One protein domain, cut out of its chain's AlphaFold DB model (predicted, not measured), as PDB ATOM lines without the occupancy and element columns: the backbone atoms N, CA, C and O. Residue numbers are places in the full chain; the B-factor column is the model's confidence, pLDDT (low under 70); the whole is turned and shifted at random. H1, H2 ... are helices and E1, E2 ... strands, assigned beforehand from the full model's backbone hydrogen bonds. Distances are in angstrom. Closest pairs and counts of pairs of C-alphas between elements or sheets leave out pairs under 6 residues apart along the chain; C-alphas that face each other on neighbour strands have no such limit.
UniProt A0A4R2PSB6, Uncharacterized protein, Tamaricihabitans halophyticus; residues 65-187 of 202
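AT A GLANCE: This is residues 65 to 187 of the 202 residues of an uncharacterized protein of Tamaricihabitans halophyticus (UniProt A0A4R2PSB6). A long, loose shape: a helical hairpin, H1 and H2, with H4 packed on H1 at one end, a two-stranded ribbon, E1 and E2, in the middle, and the short helix H3 with the loop of residues 125 to 142 at the other end. The long link of residues 149 to 176 loops out to one side of the ribbon before it returns to H4, and the first printed stretch pairs briefly with E1. The printed part has 123 residues, with four named helices and two named strands in the order H1, H2, E1, H3, E2, H4; the sheet, E1 - E2, is antiparallel. The class is mixed, helices and strands, with 52 residues, under half, in named elements. The whole is loose, with a radius of gyration of the C-alphas of 17.8 A, and elongated, spanning 56 by 30 by 23 A.

HOW THE PARTS SIT: Residues 69 to 70 pair, antiparallel, with residues 115 to 116 of E1, residues 113 to 118. H1, residues 79 to 92, and H2, residues 99 to 110, form a helical hairpin: they touch, with the closest C-alphas, those of His 92 and Ser 101, 5.3 A apart, and run opposite ways at a shallow tilt of 12 degrees. E1 and E2, residues 143 to 148, are antiparallel neighbours at 151 degrees; N 114 and O 147 are 2.7 A apart and N 145 and O 116 2.8 A, both within hydrogen-bond range. H3, residues 121 to 124, touches no helix. H4, residues 177 to 186, touches H1, which meets it with residues 84 to 88 alone; the closest C-alphas are those of Ala 87 and Phe 186, 6.4 A apart, at a steep tilt of 51 degrees, the same way. H2 and H4 are close but not clearly touching, the C-alphas of Leu 108 and Val 179 being closest at 7.1 A. H4 is apart from E1. In H1, H2 and H4 every O i to N i+4 pair is within hydrogen-bond range; H3 is too short for such a pair.

IN THESE COORDINATES: H1 begins at C-alpha 79, (-124.772, 74.950, 0.760), and measures 19.9 A; H2 measures 16.6 A. E1 begins at C-alpha 113, (-134.311, 70.400, 2.631), and measures 15.1 A; E2 measures 16.2 A. H4 measures 14.4 A and ends at C-alpha 186, (-122.232, 67.004, -11.665).

THE WHOLE: The two C-alphas farthest apart, those of Glu 97 and Glu 129, are 57.6 A apart. The printed part has no cut. The links H3 to E2, 18 residues, and E2 to H4, 28 residues, are long. The mean pLDDT of the printed part is 75.7; 42 residues are under 70, among them residues 65 to 75, 117 to 128 and 155 to 166.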
ATOM      1  N   ALA A  65    -147.417  76.899   8.333       44.97
ATOM      2  CA  ALA A  65    -147.862  76.958   9.713       44.97
ATOM      3  C   ALA A  65    -146.677  77.341  10.611       44.97
ATOM      4  O   ALA A  65    -145.597  76.765  10.491       44.97
ATOM      5  N   GLY A  66    -146.862  78.347  11.468       41.00
ATOM      6  CA  GLY A  66    -145.926  78.603  12.555       41.00
ATOM      7  C   GLY A  66    -145.916  77.367  13.447       41.00
ATOM      8  O   GLY A  66    -146.830  77.180  14.242       41.00
ATOM      9  N   GLY A  67    -144.932  76.502  13.237       46.38
ATOM     10  CA  GLY A  67    -144.792  75.186  13.845       46.38
ATOM     11  C   GLY A  67    -143.341  74.720  13.738       46.38
ATOM     12  O   GLY A  67    -142.523  75.403  13.125       46.38
ATOM     13  N   LEU A  68    -143.046  73.570  14.344       51.62
ATOM     14  CA  LEU A  68    -141.738  72.926  14.619       51.62
ATOM     15  C   LEU A  68    -140.818  72.668  13.406       51.62
ATOM     16  O   LEU A  68    -139.799  71.989  13.493       51.62
ATOM     17  N   PHE A  69    -141.206  73.195  12.258       61.81
ATOM     18  CA  PHE A  69    -140.794  72.802  10.937       61.81
ATOM     19  C   PHE A  69    -140.407  74.052  10.160       61.81
ATOM     20  O   PHE A  69    -141.264  74.851   9.774       61.81
ATOM     21  N   HIS A  70    -139.122  74.217   9.865       65.88
ATOM     22  CA  HIS A  70    -138.661  75.322   9.036       65.88
ATOM     23  C   HIS A  70    -138.236  74.807   7.662       65.88
ATOM     24  O   HIS A  70    -137.251  74.088   7.517       65.88
ATOM     25  N   THR A  71    -138.984  75.165   6.617       62.59
ATOM     26  CA  THR A  71    -138.483  75.025   5.242       62.59
ATOM     27  C   THR A  71    -137.713  76.296   4.892       62.59
ATOM     28  O   THR A  71    -138.321  77.374   4.927       62.59
ATOM     29  N   PRO A  72    -136.420  76.213   4.528       64.12
ATOM     30  CA  PRO A  72    -135.664  77.376   4.104       64.12
ATOM     31  C   PRO A  72    -136.373  78.081   2.942       64.12
ATOM     32  O   PRO A  72    -136.861  77.457   1.990       64.12
ATOM     33  N   SER A  73    -136.485  79.406   3.038       64.62
ATOM     34  CA  SER A  73    -137.080  80.205   1.962       64.62
ATOM     35  C   SER A  73    -136.275  80.038   0.666       64.62
ATOM     36  O   SER A  73    -135.091  79.736   0.702       64.62
ATOM     37  N   ARG A  74    -136.854  80.321  -0.511       64.06
ATOM     38  CA  ARG A  74    -136.107  80.254  -1.794       64.06
ATOM     39  C   ARG A  74    -134.814  81.095  -1.812       64.06
ATOM     40  O   ARG A  74    -133.956  80.854  -2.663       64.06
ATOM     41  N   HIS A  75    -134.713  82.085  -0.922       64.44
ATOM     42  CA  HIS A  75    -133.566  82.978  -0.765       64.44
ATOM     43  C   HIS A  75    -132.515  82.459   0.225       64.44
ATOM     44  O   HIS A  75    -131.369  82.892   0.160       64.44
ATOM     45  N   GLN A  76    -132.880  81.536   1.115       70.44
ATOM     46  CA  GLN A  76    -131.986  80.899   2.075       70.44
ATOM     47  C   GLN A  76    -131.839  79.433   1.674       70.44
ATOM     48  O   GLN A  76    -132.752  78.643   1.866       70.44
ATOM     49  N   ARG A  77    -130.712  79.090   1.051       82.00
ATOM     50  CA  ARG A  77    -130.472  77.760   0.478       82.00
ATOM     51  C   ARG A  77    -129.394  77.036   1.260       82.00
ATOM     52  O   ARG A  77    -128.433  77.669   1.699       82.00
ATOM     53  N   GLU A  78    -129.530  75.720   1.368       85.50
ATOM     54  CA  GLU A  78    -128.465  74.887   1.917       85.50
ATOM     55  C   GLU A  78    -127.227  74.931   1.006       85.50
ATOM     56  O   GLU A  78    -127.380  75.002  -0.219       85.50
ATOM     57  N   PRO A  79    -125.999  74.854   1.552       89.12
ATOM     58  CA  PRO A  79    -124.772  74.950   0.760       89.12
ATOM     59  C   PRO A  79    -124.731  73.984  -0.430       89.12
ATOM     60  O   PRO A  79    -124.453  74.397  -1.551       89.12
ATOM     61  N   LEU A  80    -125.127  72.725  -0.221       90.62
ATOM     62  CA  LEU A  80    -125.173  71.737  -1.299       90.62
ATOM     63  C   LEU A  80    -126.220  72.085  -2.378       90.62
ATOM     64  O   LEU A  80    -126.003  71.809  -3.556       90.62
ATOM     65  N   GLU A  81    -127.341  72.720  -2.013       91.38
ATOM     66  CA  GLU A  81    -128.314  73.212  -2.999       91.38
ATOM     67  C   GLU A  81    -127.706  74.343  -3.840       91.38
ATOM     68  O   GLU A  81    -127.912  74.389  -5.053       91.38
ATOM     69  N   VAL A  82    -126.934  75.241  -3.221       91.56
ATOM     70  CA  VAL A  82    -126.217  76.311  -3.930       91.56
ATOM     71  C   VAL A  82    -125.229  75.721  -4.935       91.56
ATOM     72  O   VAL A  82    -125.253  76.125  -6.100       91.56
ATOM     73  N   ASP A  83    -124.434  74.736  -4.520       93.94
ATOM     74  CA  ASP A  83    -123.440  74.083  -5.378       93.94
ATOM     75  C   ASP A  83    -124.095  73.373  -6.570       93.94
ATOM     76  O   ASP A  83    -123.673  73.548  -7.715       93.94
ATOM     77  N   LEU A  84    -125.184  72.634  -6.335       93.75
ATOM     78  CA  LEU A  84    -125.948  71.974  -7.398       93.75
ATOM     79  C   LEU A  84    -126.544  72.978  -8.382       93.75
ATOM     80  O   LEU A  84    -126.461  72.782  -9.593       93.75
ATOM     81  N   ARG A  85    -127.122  74.074  -7.883       93.50
ATOM     82  CA  ARG A  85    -127.693  75.123  -8.734       93.50
ATOM     83  C   ARG A  85    -126.629  75.816  -9.582       93.50
ATOM     84  O   ARG A  85    -126.916  76.132 -10.735       93.50
ATOM     85  N   ALA A  86    -125.439  76.038  -9.027       94.62
ATOM     86  CA  ALA A  86    -124.307  76.601  -9.754       94.62
ATOM     87  C   ALA A  86    -123.789  75.637 -10.834       94.62
ATOM     88  O   ALA A  86    -123.497  76.066 -11.949       94.62
ATOM     89  N   ALA A  87    -123.732  74.333 -10.543       94.56
ATOM     90  CA  ALA A  87    -123.348  73.328 -11.529       94.56
ATOM     91  C   ALA A  87    -124.367  73.212 -12.672       94.56
ATOM     92  O   ALA A  87    -123.968  73.211 -13.836       94.56
ATOM     93  N   ILE A  88    -125.671  73.200 -12.368       93.88
ATOM     94  CA  ILE A  88    -126.728  73.216 -13.394       93.88
ATOM     95  C   ILE A  88    -126.565  74.442 -14.298       93.88
ATOM     96  O   ILE A  88    -126.509  74.273 -15.513       93.88
ATOM     97  N   ALA A  89    -126.395  75.641 -13.723       93.12
ATOM     98  CA  ALA A  89    -126.192  76.870 -14.496       93.12
ATOM     99  C   ALA A  89    -124.967  76.770 -15.414       93.12
ATOM    100  O   ALA A  89    -125.026  77.115 -16.592       93.12
ATOM    101  N   CYS A  90    -123.854  76.244 -14.895       93.69
ATOM    102  CA  CYS A  90    -122.616  76.101 -15.654       93.69
ATOM    103  C   CYS A  90    -122.756  75.153 -16.858       93.69
ATOM    104  O   CYS A  90    -122.137  75.398 -17.894       93.69
ATOM    105  N   HIS A  91    -123.548  74.085 -16.733       90.56
ATOM    106  CA  HIS A  91    -123.697  73.062 -17.771       90.56
ATOM    107  C   HIS A  91    -124.874  73.295 -18.727       90.56
ATOM    108  O   HIS A  91    -124.784  72.914 -19.895       90.56
ATOM    109  N   HIS A  92    -125.966  73.888 -18.244       90.50
ATOM    110  CA  HIS A  92    -127.246  73.962 -18.955       90.50
ATOM    111  C   HIS A  92    -127.834  75.378 -19.049       90.50
ATOM    112  O   HIS A  92    -128.865  75.544 -19.693       90.50
ATOM    113  N   GLY A  93    -127.180  76.393 -18.476       88.56
ATOM    114  CA  GLY A  93    -127.667  77.775 -18.470       88.56
ATOM    115  C   GLY A  93    -128.586  78.089 -17.290       88.56
ATOM    116  O   GLY A  93    -128.997  77.202 -16.535       88.56
ATOM    117  N   ASP A  94    -128.885  79.370 -17.117       86.81
ATOM    118  CA  ASP A  94    -129.724  79.873 -16.029       86.81
ATOM    119  C   ASP A  94    -131.219  79.529 -16.243       86.81
ATOM    120  O   ASP A  94    -131.637  79.162 -17.347       86.81
ATOM    121  N   PRO A  95    -132.066  79.634 -15.197       80.00
ATOM    122  CA  PRO A  95    -133.503  79.406 -15.332       80.00
ATOM    123  C   PRO A  95    -134.137  80.259 -16.443       80.00
ATOM    124  O   PRO A  95    -133.958  81.478 -16.482       80.00
ATOM    125  N   GLY A  96    -134.939  79.630 -17.299       74.75
ATOM    126  CA  GLY A  96    -135.625  80.243 -18.436       74.75
ATOM    127  C   GLY A  96    -134.800  80.330 -19.722       74.75
ATOM    128  O   GLY A  96    -135.338  80.763 -20.742       74.75
ATOM    129  N   GLU A  97    -133.529  79.925 -19.706       79.81
ATOM    130  CA  GLU A  97    -132.683  79.898 -20.907       79.81
ATOM    131  C   GLU A  97    -132.846  78.600 -21.710       79.81
ATOM    132  O   GLU A  97    -132.761  78.622 -22.940       79.81
ATOM    133  N   ASP A  98    -133.128  77.481 -21.033       79.88
ATOM    134  CA  ASP A  98    -133.270  76.161 -21.646       79.88
ATOM    135  C   ASP A  98    -134.277  75.265 -20.883       79.88
ATOM    136  O   ASP A  98    -134.206  75.162 -19.653       79.88
ATOM    137  N   PRO A  99    -135.191  74.552 -21.577       78.69
ATOM    138  CA  PRO A  99    -136.168  73.677 -20.925       78.69
ATOM    139  C   PRO A  99    -135.561  72.524 -20.114       78.69
ATOM    140  O   PRO A  99    -136.202  72.029 -19.185       78.69
ATOM    141  N   HIS A 100    -134.358  72.052 -20.463       79.38
ATOM    142  CA  HIS A 100    -133.684  71.009 -19.693       79.38
ATOM    143  C   HIS A 100    -133.157  71.574 -18.371       79.38
ATOM    144  O   HIS A 100    -133.373  70.959 -17.325       79.38
ATOM    145  N   SER A 101    -132.561  72.771 -18.401       81.62
ATOM    146  CA  SER A 101    -132.190  73.521 -17.193       81.62
ATOM    147  C   SER A 101    -133.396  73.756 -16.273       81.62
ATOM    148  O   SER A 101    -133.352  73.421 -15.086       81.62
ATOM    149  N   ASP A 102    -134.524  74.209 -16.828       76.31
ATOM    150  CA  ASP A 102    -135.763  74.423 -16.069       76.31
ATOM    151  C   ASP A 102    -136.269  73.138 -15.405       76.31
ATOM    152  O   ASP A 102    -136.678  73.152 -14.240       76.31
ATOM    153  N   GLY A 103    -136.196  72.009 -16.115       81.12
ATOM    154  CA  GLY A 103    -136.533  70.696 -15.575       81.12
ATOM    155  C   GLY A 103    -135.640  70.293 -14.398       81.12
ATOM    156  O   GLY A 103    -136.146  69.804 -13.387       81.12
ATOM    157  N   LEU A 104    -134.330  70.538 -14.491       88.62
ATOM    158  CA  LEU A 104    -133.367  70.229 -13.429       88.62
ATOM    159  C   LEU A 104    -133.574  71.112 -12.192       88.62
ATOM    160  O   LEU A 104    -133.584  70.600 -11.069       88.62
ATOM    161  N   TYR A 105    -133.808  72.415 -12.376       87.94
ATOM    162  CA  TYR A 105    -134.132  73.320 -11.272       87.94
ATOM    163  C   TYR A 105    -135.463  72.970 -10.614       87.94
ATOM    164  O   TYR A 105    -135.540  72.944  -9.387       87.94
ATOM    165  N   ALA A 106    -136.498  72.670 -11.402       84.31
ATOM    166  CA  ALA A 106    -137.791  72.248 -10.876       84.31
ATOM    167  C   ALA A 106    -137.671  70.938 -10.087       84.31
ATOM    168  O   ALA A 106    -138.246  70.814  -9.005       84.31
ATOM    169  N   HIS A 107    -136.883  69.985 -10.589       86.38
ATOM    170  CA  HIS A 107    -136.625  68.728  -9.899       86.38
ATOM    171  C   HIS A 107    -135.909  68.953  -8.559       86.38
ATOM    172  O   HIS A 107    -136.374  68.470  -7.527       86.38
ATOM    173  N   LEU A 108    -134.832  69.746  -8.534       89.25
ATOM    174  CA  LEU A 108    -134.124  70.085  -7.296       89.25
ATOM    175  C   LEU A 108    -135.023  70.839  -6.299       89.25
ATOM    176  O   LEU A 108    -135.012  70.537  -5.107       89.25
ATOM    177  N   ASP A 109    -135.847  71.771  -6.785       86.44
ATOM    178  CA  ASP A 109    -136.769  72.566  -5.968       86.44
ATOM    179  C   ASP A 109    -137.831  71.704  -5.253       86.44
ATOM    180  O   ASP A 109    -138.323  72.115  -4.195       86.44
ATOM    181  N   LEU A 110    -138.205  70.540  -5.800       83.75
ATOM    182  CA  LEU A 110    -139.088  69.583  -5.120       83.75
ATOM    183  C   LEU A 110    -138.378  68.958  -3.916       83.75
ATOM    184  O   LEU A 110    -138.933  68.907  -2.820       83.75
ATOM    185  N   HIS A 111    -137.119  68.557  -4.091       88.25
ATOM    186  CA  HIS A 111    -136.316  67.866  -3.083       88.25
ATOM    187  C   HIS A 111    -135.637  68.793  -2.068       88.25
ATOM    188  O   HIS A 111    -134.661  68.388  -1.432       88.25
ATOM    189  N   ARG A 112    -136.139  70.019  -1.893       85.19
ATOM    190  CA  ARG A 112    -135.562  70.975  -0.947       85.19
ATOM    191  C   ARG A 112    -135.509  70.426   0.488       85.19
ATOM    192  O   ARG A 112    -136.377  69.633   0.877       85.19
ATOM    193  N   PRO A 113    -134.486  70.828   1.255       86.06
ATOM    194  CA  PRO A 113    -134.311  70.400   2.631       86.06
ATOM    195  C   PRO A 113    -135.421  70.956   3.523       86.06
ATOM    196  O   PRO A 113    -135.931  72.059   3.318       86.06
ATOM    197  N   TRP A 114    -135.780  70.177   4.534       82.50
ATOM    198  CA  TRP A 114    -136.712  70.540   5.584       82.50
ATOM    199  C   TRP A 114    -136.016  70.391   6.932       82.50
ATOM    200  O   TRP A 114    -135.509  69.316   7.241       82.50
ATOM    201  N   HIS A 115    -135.955  71.473   7.703       78.81
ATOM    202  CA  HIS A 115    -135.258  71.518   8.981       78.81
ATOM    203  C   HIS A 115    -136.261  71.267  10.096       78.81
ATOM    204  O   HIS A 115    -137.282  71.958  10.186       78.81
ATOM    205  N   LEU A 116    -135.970  70.262  10.913       73.12
ATOM    206  CA  LEU A 116    -136.834  69.813  11.988       73.12
ATOM    207  C   LEU A 116    -136.031  69.699  13.274       73.12
ATOM    208  O   LEU A 116    -135.025  68.993  13.327       73.12
ATOM    209  N   ASP A 117    -136.526  70.351  14.315       68.69
ATOM    210  CA  ASP A 117    -136.069  70.117  15.673       68.69
ATOM    211  C   ASP A 117    -136.872  68.950  16.257       68.69
ATOM    212  O   ASP A 117    -138.056  69.074  16.561       68.69
ATOM    213  N   LEU A 118    -136.237  67.788  16.398       65.88
ATOM    214  CA  LEU A 118    -136.813  66.639  17.085       65.88
ATOM    215  C   LEU A 118    -136.483  66.728  18.579       65.88
ATOM    216  O   LEU A 118    -135.338  66.534  18.978       65.88
ATOM    217  N   ALA A 119    -137.483  66.981  19.414       62.62
ATOM    218  CA  ALA A 119    -137.449  66.566  20.822       62.62
ATOM    219  C   ALA A 119    -138.336  65.332  21.027       62.62
ATOM    220  O   ALA A 119    -139.195  65.032  20.194       62.62
ATOM    221  N   ASP A 120    -138.134  64.641  22.147       63.09
ATOM    222  CA  ASP A 120    -139.060  63.612  22.615       63.09
ATOM    223  C   ASP A 120    -140.484  64.209  22.723       63.09
ATOM    224  O   ASP A 120    -140.615  65.305  23.285       63.09
ATOM    225  N   PRO A 121    -141.533  63.560  22.181       59.41
ATOM    226  CA  PRO A 121    -142.920  64.019  22.293       59.41
ATOM    227  C   PRO A 121    -143.316  64.460  23.709       59.41
ATOM    228  O   PRO A 121    -143.926  65.517  23.872       59.41
ATOM    229  N   GLU A 122    -142.877  63.741  24.745       57.56
ATOM    230  CA  GLU A 122    -143.177  64.093  26.142       57.56
ATOM    231  C   GLU A 122    -142.517  65.418  26.562       57.56
ATOM    232  O   GLU A 122    -143.049  66.183  27.370       57.56
ATOM    233  N   CYS A 123    -141.349  65.737  25.994       62.66
ATOM    234  CA  CYS A 123    -140.657  67.001  26.247       62.66
ATOM    235  C   CYS A 123    -141.368  68.193  25.593       62.66
ATOM    236  O   CYS A 123    -141.337  69.297  26.151       62.66
ATOM    237  N   TRP A 124    -142.033  67.973  24.454       62.03
ATOM    238  CA  TRP A 124    -142.835  68.986  23.758       62.03
ATOM    239  C   TRP A 124    -144.135  69.299  24.480       62.03
ATOM    240  O   TRP A 124    -144.467  70.469  24.660       62.03
ATOM    241  N   GLU A 125    -144.844  68.266  24.927       62.81
ATOM    242  CA  GLU A 125    -146.128  68.405  25.623       62.81
ATOM    243  C   GLU A 125    -145.970  68.878  27.069       62.81
ATOM    244  O   GLU A 125    -146.956  69.113  27.758       62.81
ATOM    245  N   HIS A 126    -144.726  69.093  27.509       57.09
ATOM    246  CA  HIS A 126    -144.378  69.476  28.870       57.09
ATOM    247  C   HIS A 126    -144.691  68.408  29.930       57.09
ATOM    248  O   HIS A 126    -144.604  68.705  31.123       57.09
ATOM    249  N   ASP A 127    -144.918  67.172  29.504       61.84
ATOM    250  CA  ASP A 127    -145.206  66.028  30.368       61.84
ATOM    251  C   ASP A 127    -143.956  65.198  30.705       61.84
ATOM    252  O   ASP A 127    -144.027  64.234  31.461       61.84
ATOM    253  N   CYS A 128    -142.781  65.597  30.212       67.69
ATOM    254  CA  CYS A 128    -141.531  64.928  30.549       67.69
ATOM    255  C   CYS A 128    -141.131  65.115  32.025       67.69
ATOM    256  O   CYS A 128    -141.183  66.220  32.576       67.69
ATOM    257  N   GLU A 129    -140.590  64.061  32.636       76.75
ATOM    258  CA  GLU A 129    -140.101  64.075  34.025       76.75
ATOM    259  C   GLU A 129    -138.720  64.747  34.196       76.75
ATOM    260  O   GLU A 129    -138.145  64.766  35.289       76.75
ATOM    261  N   HIS A 130    -138.154  65.301  33.122       76.38
ATOM    262  CA  HIS A 130    -136.820  65.892  33.142       76.38
ATOM    263  C   HIS A 130    -136.775  67.228  33.906       76.38
ATOM    264  O   HIS A 130    -137.737  68.004  33.880       76.38
ATOM    265  N   PRO A 131    -135.631  67.555  34.545       74.19
ATOM    266  CA  PRO A 131    -135.385  68.894  35.063       74.19
ATOM    267  C   PRO A 131    -135.604  69.956  33.979       74.19
ATOM    268  O   PRO A 131    -135.326  69.734  32.803       74.19
ATOM    269  N   ARG A 132    -136.097  71.129  34.374       72.88
ATOM    270  CA  ARG A 132    -136.301  72.263  33.466       72.88
ATOM    271  C   ARG A 132    -135.277  73.349  33.715       72.88
ATOM    272  O   ARG A 132    -134.822  73.545  34.845       72.88
ATOM    273  N   HIS A 133    -134.954  74.089  32.665       74.62
ATOM    274  CA  HIS A 133    -134.250  75.347  32.818       74.62
ATOM    275  C   HIS A 133    -135.120  76.352  33.597       74.62
ATOM    276  O   HIS A 133    -136.350  76.250  33.595       74.62
ATOM    277  N   PRO A 134    -134.506  77.346  34.269       71.94
ATOM    278  CA  PRO A 134    -135.236  78.367  35.026       71.94
ATOM    279  C   PRO A 134    -136.237  79.193  34.201       71.94
ATOM    280  O   PRO A 134    -137.110  79.836  34.776       71.94
ATOM    281  N   ASP A 135    -136.107  79.189  32.874       73.69
ATOM    282  CA  ASP A 135    -137.021  79.834  31.926       73.69
ATOM    283  C   ASP A 135    -138.227  78.954  31.529       73.69
ATOM    284  O   ASP A 135    -139.086  79.399  30.771       73.69
ATOM    285  N   GLY A 136    -138.320  77.729  32.060       63.97
ATOM    286  CA  GLY A 136    -139.413  76.786  31.819       63.97
ATOM    287  C   GLY A 136    -139.177  75.796  30.674       63.97
ATOM    288  O   GLY A 136    -140.008  74.900  30.487       63.97
ATOM    289  N   THR A 137    -138.062  75.904  29.944       65.31
ATOM    290  CA  THR A 137    -137.724  74.996  28.835       65.31
ATOM    291  C   THR A 137    -137.210  73.639  29.331       65.31
ATOM    292  O   THR A 137    -136.619  73.532  30.409       65.31
ATOM    293  N   CYS A 138    -137.472  72.570  28.570       70.25
ATOM    294  CA  CYS A 138    -136.929  71.241  28.873       70.25
ATOM    295  C   CYS A 138    -135.405  71.235  28.672       70.25
ATOM    296  O   CYS A 138    -134.909  71.841  27.727       70.25
ATOM    297  N   THR A 139    -134.655  70.551  29.545       70.50
ATOM    298  CA  THR A 139    -133.185  70.467  29.438       70.50
ATOM    299  C   THR A 139    -132.697  69.419  28.436       70.50
ATOM    300  O   THR A 139    -131.491  69.318  28.213       70.50
ATOM    301  N   ILE A 140    -133.587  68.589  27.877       66.19
ATOM    302  CA  ILE A 140    -133.212  67.631  26.829       66.19
ATOM    303  C   ILE A 140    -132.941  68.413  25.534       66.19
ATOM    304  O   ILE A 140    -133.814  69.163  25.092       66.19
ATOM    305  N   PRO A 141    -131.755  68.264  24.919       62.97
ATOM    306  CA  PRO A 141    -131.427  68.966  23.687       62.97
ATOM    307  C   PRO A 141    -132.319  68.504  22.530       62.97
ATOM    308  O   PRO A 141    -132.530  67.308  22.336       62.97
ATOM    309  N   THR A 142    -132.798  69.455  21.728       66.88
ATOM    310  CA  THR A 142    -133.448  69.166  20.448       66.88
ATOM    311  C   THR A 142    -132.418  68.630  19.455       66.88
ATOM    312  O   THR A 142    -131.329  69.183  19.278       66.88
ATOM    313  N   HIS A 143    -132.753  67.531  18.789       64.56
ATOM    314  CA  HIS A 143    -131.973  66.983  17.693       64.56
ATOM    315  C   HIS A 143    -132.425  67.617  16.384       64.56
ATOM    316  O   HIS A 143    -133.504  67.323  15.879       64.56
ATOM    317  N   HIS A 144    -131.577  68.464  15.815       74.06
ATOM    318  CA  HIS A 144    -131.845  69.051  14.512       74.06
ATOM    319  C   HIS A 144    -131.591  68.020  13.402       74.06
ATOM    320  O   HIS A 144    -130.468  67.536  13.230       74.06
ATOM    321  N   VAL A 145    -132.619  67.706  12.620       78.50
ATOM    322  CA  VAL A 145    -132.542  66.823  11.452       78.50
ATOM    323  C   VAL A 145    -132.921  67.575  10.184       78.50
ATOM    324  O   VAL A 145    -133.775  68.460  10.195       78.50
ATOM    325  N   VAL A 146    -132.277  67.210   9.073       86.44
ATOM    326  CA  VAL A 146    -132.594  67.749   7.747       86.44
ATOM    327  C   VAL A 146    -133.197  66.635   6.904       86.44
ATOM    328  O   VAL A 146    -132.538  65.639   6.595       86.44
ATOM    329  N   LEU A 147    -134.465  66.789   6.549       86.94
ATOM    330  CA  LEU A 147    -135.242  65.814   5.793       86.94
ATOM    331  C   LEU A 147    -135.465  66.296   4.362       86.94
ATOM    332  O   LEU A 147    -135.483  67.490   4.082       86.94
ATOM    333  N   CYS A 148    -135.642  65.375   3.423       86.94
ATOM    334  CA  CYS A 148    -136.061  65.732   2.079       86.94
ATOM    335  C   CYS A 148    -137.572  65.948   2.066       86.94
ATOM    336  O   CYS A 148    -138.333  65.011   2.327       86.94
ATOM    337  N   ARG A 149    -137.999  67.157   1.689       81.50
ATOM    338  CA  ARG A 149    -139.411  67.545   1.653       81.50
ATOM    339  C   ARG A 149    -140.263  66.665   0.741       81.50
ATOM    340  O   ARG A 149    -141.375  66.324   1.106       81.50
ATOM    341  N   HIS A 150    -139.761  66.312  -0.443       84.31
ATOM    342  CA  HIS A 150    -140.537  65.514  -1.397       84.31
ATOM    343  C   HIS A 150    -140.564  64.021  -1.055       84.31
ATOM    344  O   HIS A 150    -141.545  63.343  -1.340       84.31
ATOM    345  N   CYS A 151    -139.487  63.494  -0.465       83.75
ATOM    346  CA  CYS A 151    -139.377  62.062  -0.188       83.75
ATOM    347  C   CYS A 151    -139.943  61.651   1.173       83.75
ATOM    348  O   CYS A 151    -140.177  60.464   1.373       83.75
ATOM    349  N   THR A 152    -140.122  62.590   2.100       83.12
ATOM    350  CA  THR A 152    -140.692  62.317   3.424       83.12
ATOM    351  C   THR A 152    -142.217  62.397   3.337       83.12
ATOM    352  O   THR A 152    -142.734  63.480   3.052       83.12
ATOM    353  N   PRO A 153    -142.959  61.293   3.552       77.62
ATOM    354  CA  PRO A 153    -144.415  61.321   3.567       77.62
ATOM    355  C   PRO A 153    -144.931  62.229   4.682       77.62
ATOM    356  O   PRO A 153    -144.394  62.233   5.790       77.62
ATOM    357  N   THR A 154    -146.000  62.966   4.390       73.56
ATOM    358  CA  THR A 154    -146.641  63.881   5.342       73.56
ATOM    359  C   THR A 154    -148.123  63.563   5.487       73.56
ATOM    360  O   THR A 154    -148.759  63.076   4.544       73.56
ATOM    361  N   ASP A 155    -148.693  63.815   6.665       64.56
ATOM    362  CA  ASP A 155    -150.131  63.685   6.880       64.56
ATOM    363  C   ASP A 155    -150.885  64.807   6.148       64.56
ATOM    364  O   ASP A 155    -150.921  65.963   6.556       64.56
ATOM    365  N   THR A 156    -151.515  64.453   5.029       55.41
ATOM    366  CA  THR A 156    -152.237  65.402   4.167       55.41
ATOM    367  C   THR A 156    -153.584  65.883   4.720       55.41
ATOM    368  O   THR A 156    -154.250  66.691   4.059       55.41
ATOM    369  N   THR A 157    -154.026  65.419   5.898       49.84
ATOM    370  CA  THR A 157    -155.353  65.761   6.447       49.84
ATOM    371  C   THR A 157    -155.551  67.258   6.730       49.84
ATOM    372  O   THR A 157    -156.699  67.702   6.813       49.84
ATOM    373  N   SER A 158    -154.484  68.065   6.755       43.06
ATOM    374  CA  SER A 158    -154.511  69.523   6.960       43.06
ATOM    375  C   SER A 158    -154.393  70.393   5.690       43.06
ATOM    376  O   SER A 158    -154.421  71.619   5.800       43.06
ATOM    377  N   GLY A 159    -154.399  69.822   4.473       39.75
ATOM    378  CA  GLY A 159    -154.675  70.599   3.247       39.75
ATOM    379  C   GLY A 159    -153.511  70.830   2.275       39.75
ATOM    380  O   GLY A 159    -153.333  71.945   1.782       39.75
ATOM    381  N   GLY A 160    -152.793  69.767   1.908       40.50
ATOM    382  CA  GLY A 160    -151.919  69.731   0.729       40.50
ATOM    383  C   GLY A 160    -150.808  68.685   0.843       40.50
ATOM    384  O   GLY A 160    -150.347  68.403   1.943       40.50
ATOM    385  N   GLU A 161    -150.331  68.154  -0.287       40.94
ATOM    386  CA  GLU A 161    -149.273  67.120  -0.388       40.94
ATOM    387  C   GLU A 161    -147.889  67.562   0.137       40.94
ATOM    388  O   GLU A 161    -146.896  66.855  -0.005       40.94
ATOM    389  N   SER A 162    -147.769  68.774   0.681       46.75
ATOM    390  CA  SER A 162    -146.488  69.342   1.119       46.75
ATOM    391  C   SER A 162    -146.615  70.303   2.306       46.75
ATOM    392  O   SER A 162    -145.757  71.179   2.468       46.75
ATOM    393  N   ALA A 163    -147.710  70.186   3.065       49.41
ATOM    394  CA  ALA A 163    -148.057  71.042   4.204       49.41
ATOM    395  C   ALA A 163    -148.488  70.245   5.455       49.41
ATOM    396  O   ALA A 163    -148.974  70.842   6.411       49.41
ATOM    397  N   GLY A 164    -148.343  68.917   5.431       56.44
ATOM    398  CA  GLY A 164    -148.621  68.045   6.569       56.44
ATOM    399  C   GLY A 164    -147.401  67.830   7.458       56.44
ATOM    400  O   GLY A 164    -146.276  68.039   7.005       56.44
ATOM    401  N   ASP A 165    -147.615  67.353   8.681       65.94
ATOM    402  CA  ASP A 165    -146.532  66.896   9.557       65.94
ATOM    403  C   ASP A 165    -145.926  65.591   9.001       65.94
ATOM    404  O   ASP A 165    -146.665  64.766   8.450       65.94
ATOM    405  N   PRO A 166    -144.596  65.386   9.074       69.88
ATOM    406  CA  PRO A 166    -143.980  64.159   8.596       69.88
ATOM    407  C   PRO A 166    -144.385  62.987   9.488       69.88
ATOM    408  O   PRO A 166    -144.472  63.121  10.709       69.88
ATOM    409  N   TYR A 167    -144.597  61.820   8.882       70.94
ATOM    410  CA  TYR A 167    -144.833  60.607   9.658       70.94
ATOM    411  C   TYR A 167    -143.550  60.211  10.407       70.94
ATOM    412  O   TYR A 167    -142.540  59.954   9.740       70.94
ATOM    413  N   PRO A 168    -143.571  60.107  11.752       68.31
ATOM    414  CA  PRO A 168    -142.375  59.835  12.552       68.31
ATOM    415  C   PRO A 168    -141.697  58.505  12.193       68.31
ATOM    416  O   PRO A 168    -140.486  58.352  12.347       68.31
ATOM    417  N   GLU A 169    -142.462  57.547  11.674       70.81
ATOM    418  CA  GLU A 169    -141.993  56.241  11.220       70.81
ATOM    419  C   GLU A 169    -141.313  56.247   9.839       70.81
ATOM    420  O   GLU A 169    -140.689  55.249   9.469       70.81
ATOM    421  N   CYS A 170    -141.420  57.326   9.056       74.75
ATOM    422  CA  CYS A 170    -140.976  57.345   7.660       74.75
ATOM    423  C   CYS A 170    -140.286  58.661   7.274       74.75
ATOM    424  O   CYS A 170    -140.774  59.440   6.460       74.75
ATOM    425  N   HIS A 171    -139.100  58.900   7.830       83.94
ATOM    426  CA  HIS A 171    -138.275  60.059   7.486       83.94
ATOM    427  C   HIS A 171    -137.229  59.726   6.422       83.94
ATOM    428  O   HIS A 171    -136.498  58.742   6.540       83.94
ATOM    429  N   VAL A 172    -137.098  60.586   5.408       86.62
ATOM    430  CA  VAL A 172    -136.010  60.495   4.426       86.62
ATOM    431  C   VAL A 172    -135.054  61.654   4.646       86.62
ATOM    432  O   VAL A 172    -135.415  62.807   4.439       86.62
ATOM    433  N   THR A 173    -133.819  61.355   5.039       89.12
ATOM    434  CA  THR A 173    -132.779  62.370   5.252       89.12
ATOM    435  C   THR A 173    -132.412  63.075   3.952       89.12
ATOM    436  O   THR A 173    -132.364  62.461   2.882       89.12
ATOM    437  N   TRP A 174    -132.106  64.364   4.046       89.69
ATOM    438  CA  TRP A 174    -131.513  65.120   2.952       89.69
ATOM    439  C   TRP A 174    -129.977  65.126   3.071       89.69
ATOM    440  O   TRP A 174    -129.472  65.312   4.179       89.69
ATOM    441  N   PRO A 175    -129.219  64.956   1.971       92.31
ATOM    442  CA  PRO A 175    -129.678  64.732   0.599       92.31
ATOM    443  C   PRO A 175    -130.251  63.321   0.390       92.31
ATOM    444  O   PRO A 175    -129.637  62.316   0.741       92.31
ATOM    445  N   CYS A 176    -131.431  63.239  -0.227       91.12
ATOM    446  CA  CYS A 176    -132.059  61.966  -0.583       91.12
ATOM    447  C   CYS A 176    -131.425  61.360  -1.848       91.12
ATOM    448  O   CYS A 176    -130.721  62.045  -2.591       91.12
ATOM    449  N   SER A 177    -131.732  60.095  -2.159       92.75
ATOM    450  CA  SER A 177    -131.133  59.386  -3.306       92.75
ATOM    451  C   SER A 177    -131.202  60.140  -4.652       92.75
ATOM    452  O   SER A 177    -130.188  60.127  -5.349       92.75
ATOM    453  N   PRO A 178    -132.302  60.826  -5.031       92.31
ATOM    454  CA  PRO A 178    -132.319  61.658  -6.241       92.31
ATOM    455  C   PRO A 178    -131.311  62.816  -6.223       92.31
ATOM    456  O   PRO A 178    -130.612  63.046  -7.206       92.31
ATOM    457  N   VAL A 179    -131.169  63.505  -5.086       93.50
ATOM    458  CA  VAL A 179    -130.202  64.602  -4.923       93.50
ATOM    459  C   VAL A 179    -128.774  64.062  -4.970       93.50
ATOM    460  O   VAL A 179    -127.918  64.660  -5.613       93.50
ATOM    461  N   LEU A 180    -128.518  62.899  -4.367       93.94
ATOM    462  CA  LEU A 180    -127.220  62.222  -4.457       93.94
ATOM    463  C   LEU A 180    -126.871  61.824  -5.901       93.94
ATOM    464  O   LEU A 180    -125.728  61.992  -6.322       93.94
ATOM    465  N   ALA A 181    -127.844  61.347  -6.680       92.38
ATOM    466  CA  ALA A 181    -127.646  61.046  -8.099       92.38
ATOM    467  C   ALA A 181    -127.346  62.311  -8.923       92.38
ATOM    468  O   ALA A 181    -126.488  62.288  -9.810       92.38
ATOM    469  N   LEU A 182    -128.001  63.428  -8.596       92.81
ATOM    470  CA  LEU A 182    -127.710  64.731  -9.192       92.81
ATOM    471  C   LEU A 182    -126.280  65.184  -8.852       92.81
ATOM    472  O   LEU A 182    -125.533  65.569  -9.746       92.81
ATOM    473  N   CYS A 183    -125.861  65.037  -7.589       94.62
ATOM    474  CA  CYS A 183    -124.489  65.318  -7.154       94.62
ATOM    475  C   CYS A 183    -123.469  64.501  -7.954       94.62
ATOM    476  O   CYS A 183    -122.522  65.066  -8.494       94.62
ATOM    477  N   ALA A 184    -123.692  63.191  -8.093       93.44
ATOM    478  CA  ALA A 184    -122.814  62.311  -8.860       93.44
ATOM    479  C   ALA A 184    -122.719  62.719 -10.340       93.44
ATOM    480  O   ALA A 184    -121.639  62.668 -10.923       93.44
ATOM    481  N   SER A 185    -123.830  63.166 -10.931       93.50
ATOM    482  CA  SER A 185    -123.884  63.586 -12.339       93.50
ATOM    483  C   SER A 185    -123.093  64.872 -12.603       93.50
ATOM    484  O   SER A 185    -122.550  65.040 -13.691       93.50
ATOM    485  N   PHE A 186    -122.987  65.749 -11.599       93.62
ATOM    486  CA  PHE A 186    -122.232  67.004 -11.665       93.62
ATOM    487  C   PHE A 186    -120.867  66.952 -10.955       93.62
ATOM    488  O   PHE A 186    -120.172  67.963 -10.887       93.62
ATOM    489  N   GLY A 187    -120.464  65.796 -10.417       90.50
ATOM    490  CA  GLY A 187    -119.195  65.640  -9.698       90.50
ATOM    491  C   GLY A 187    -119.119  66.384  -8.358       90.50
ATOM    492  O   GLY A 187    -118.027  66.711  -7.899       90.50
TER     493      GLY A 187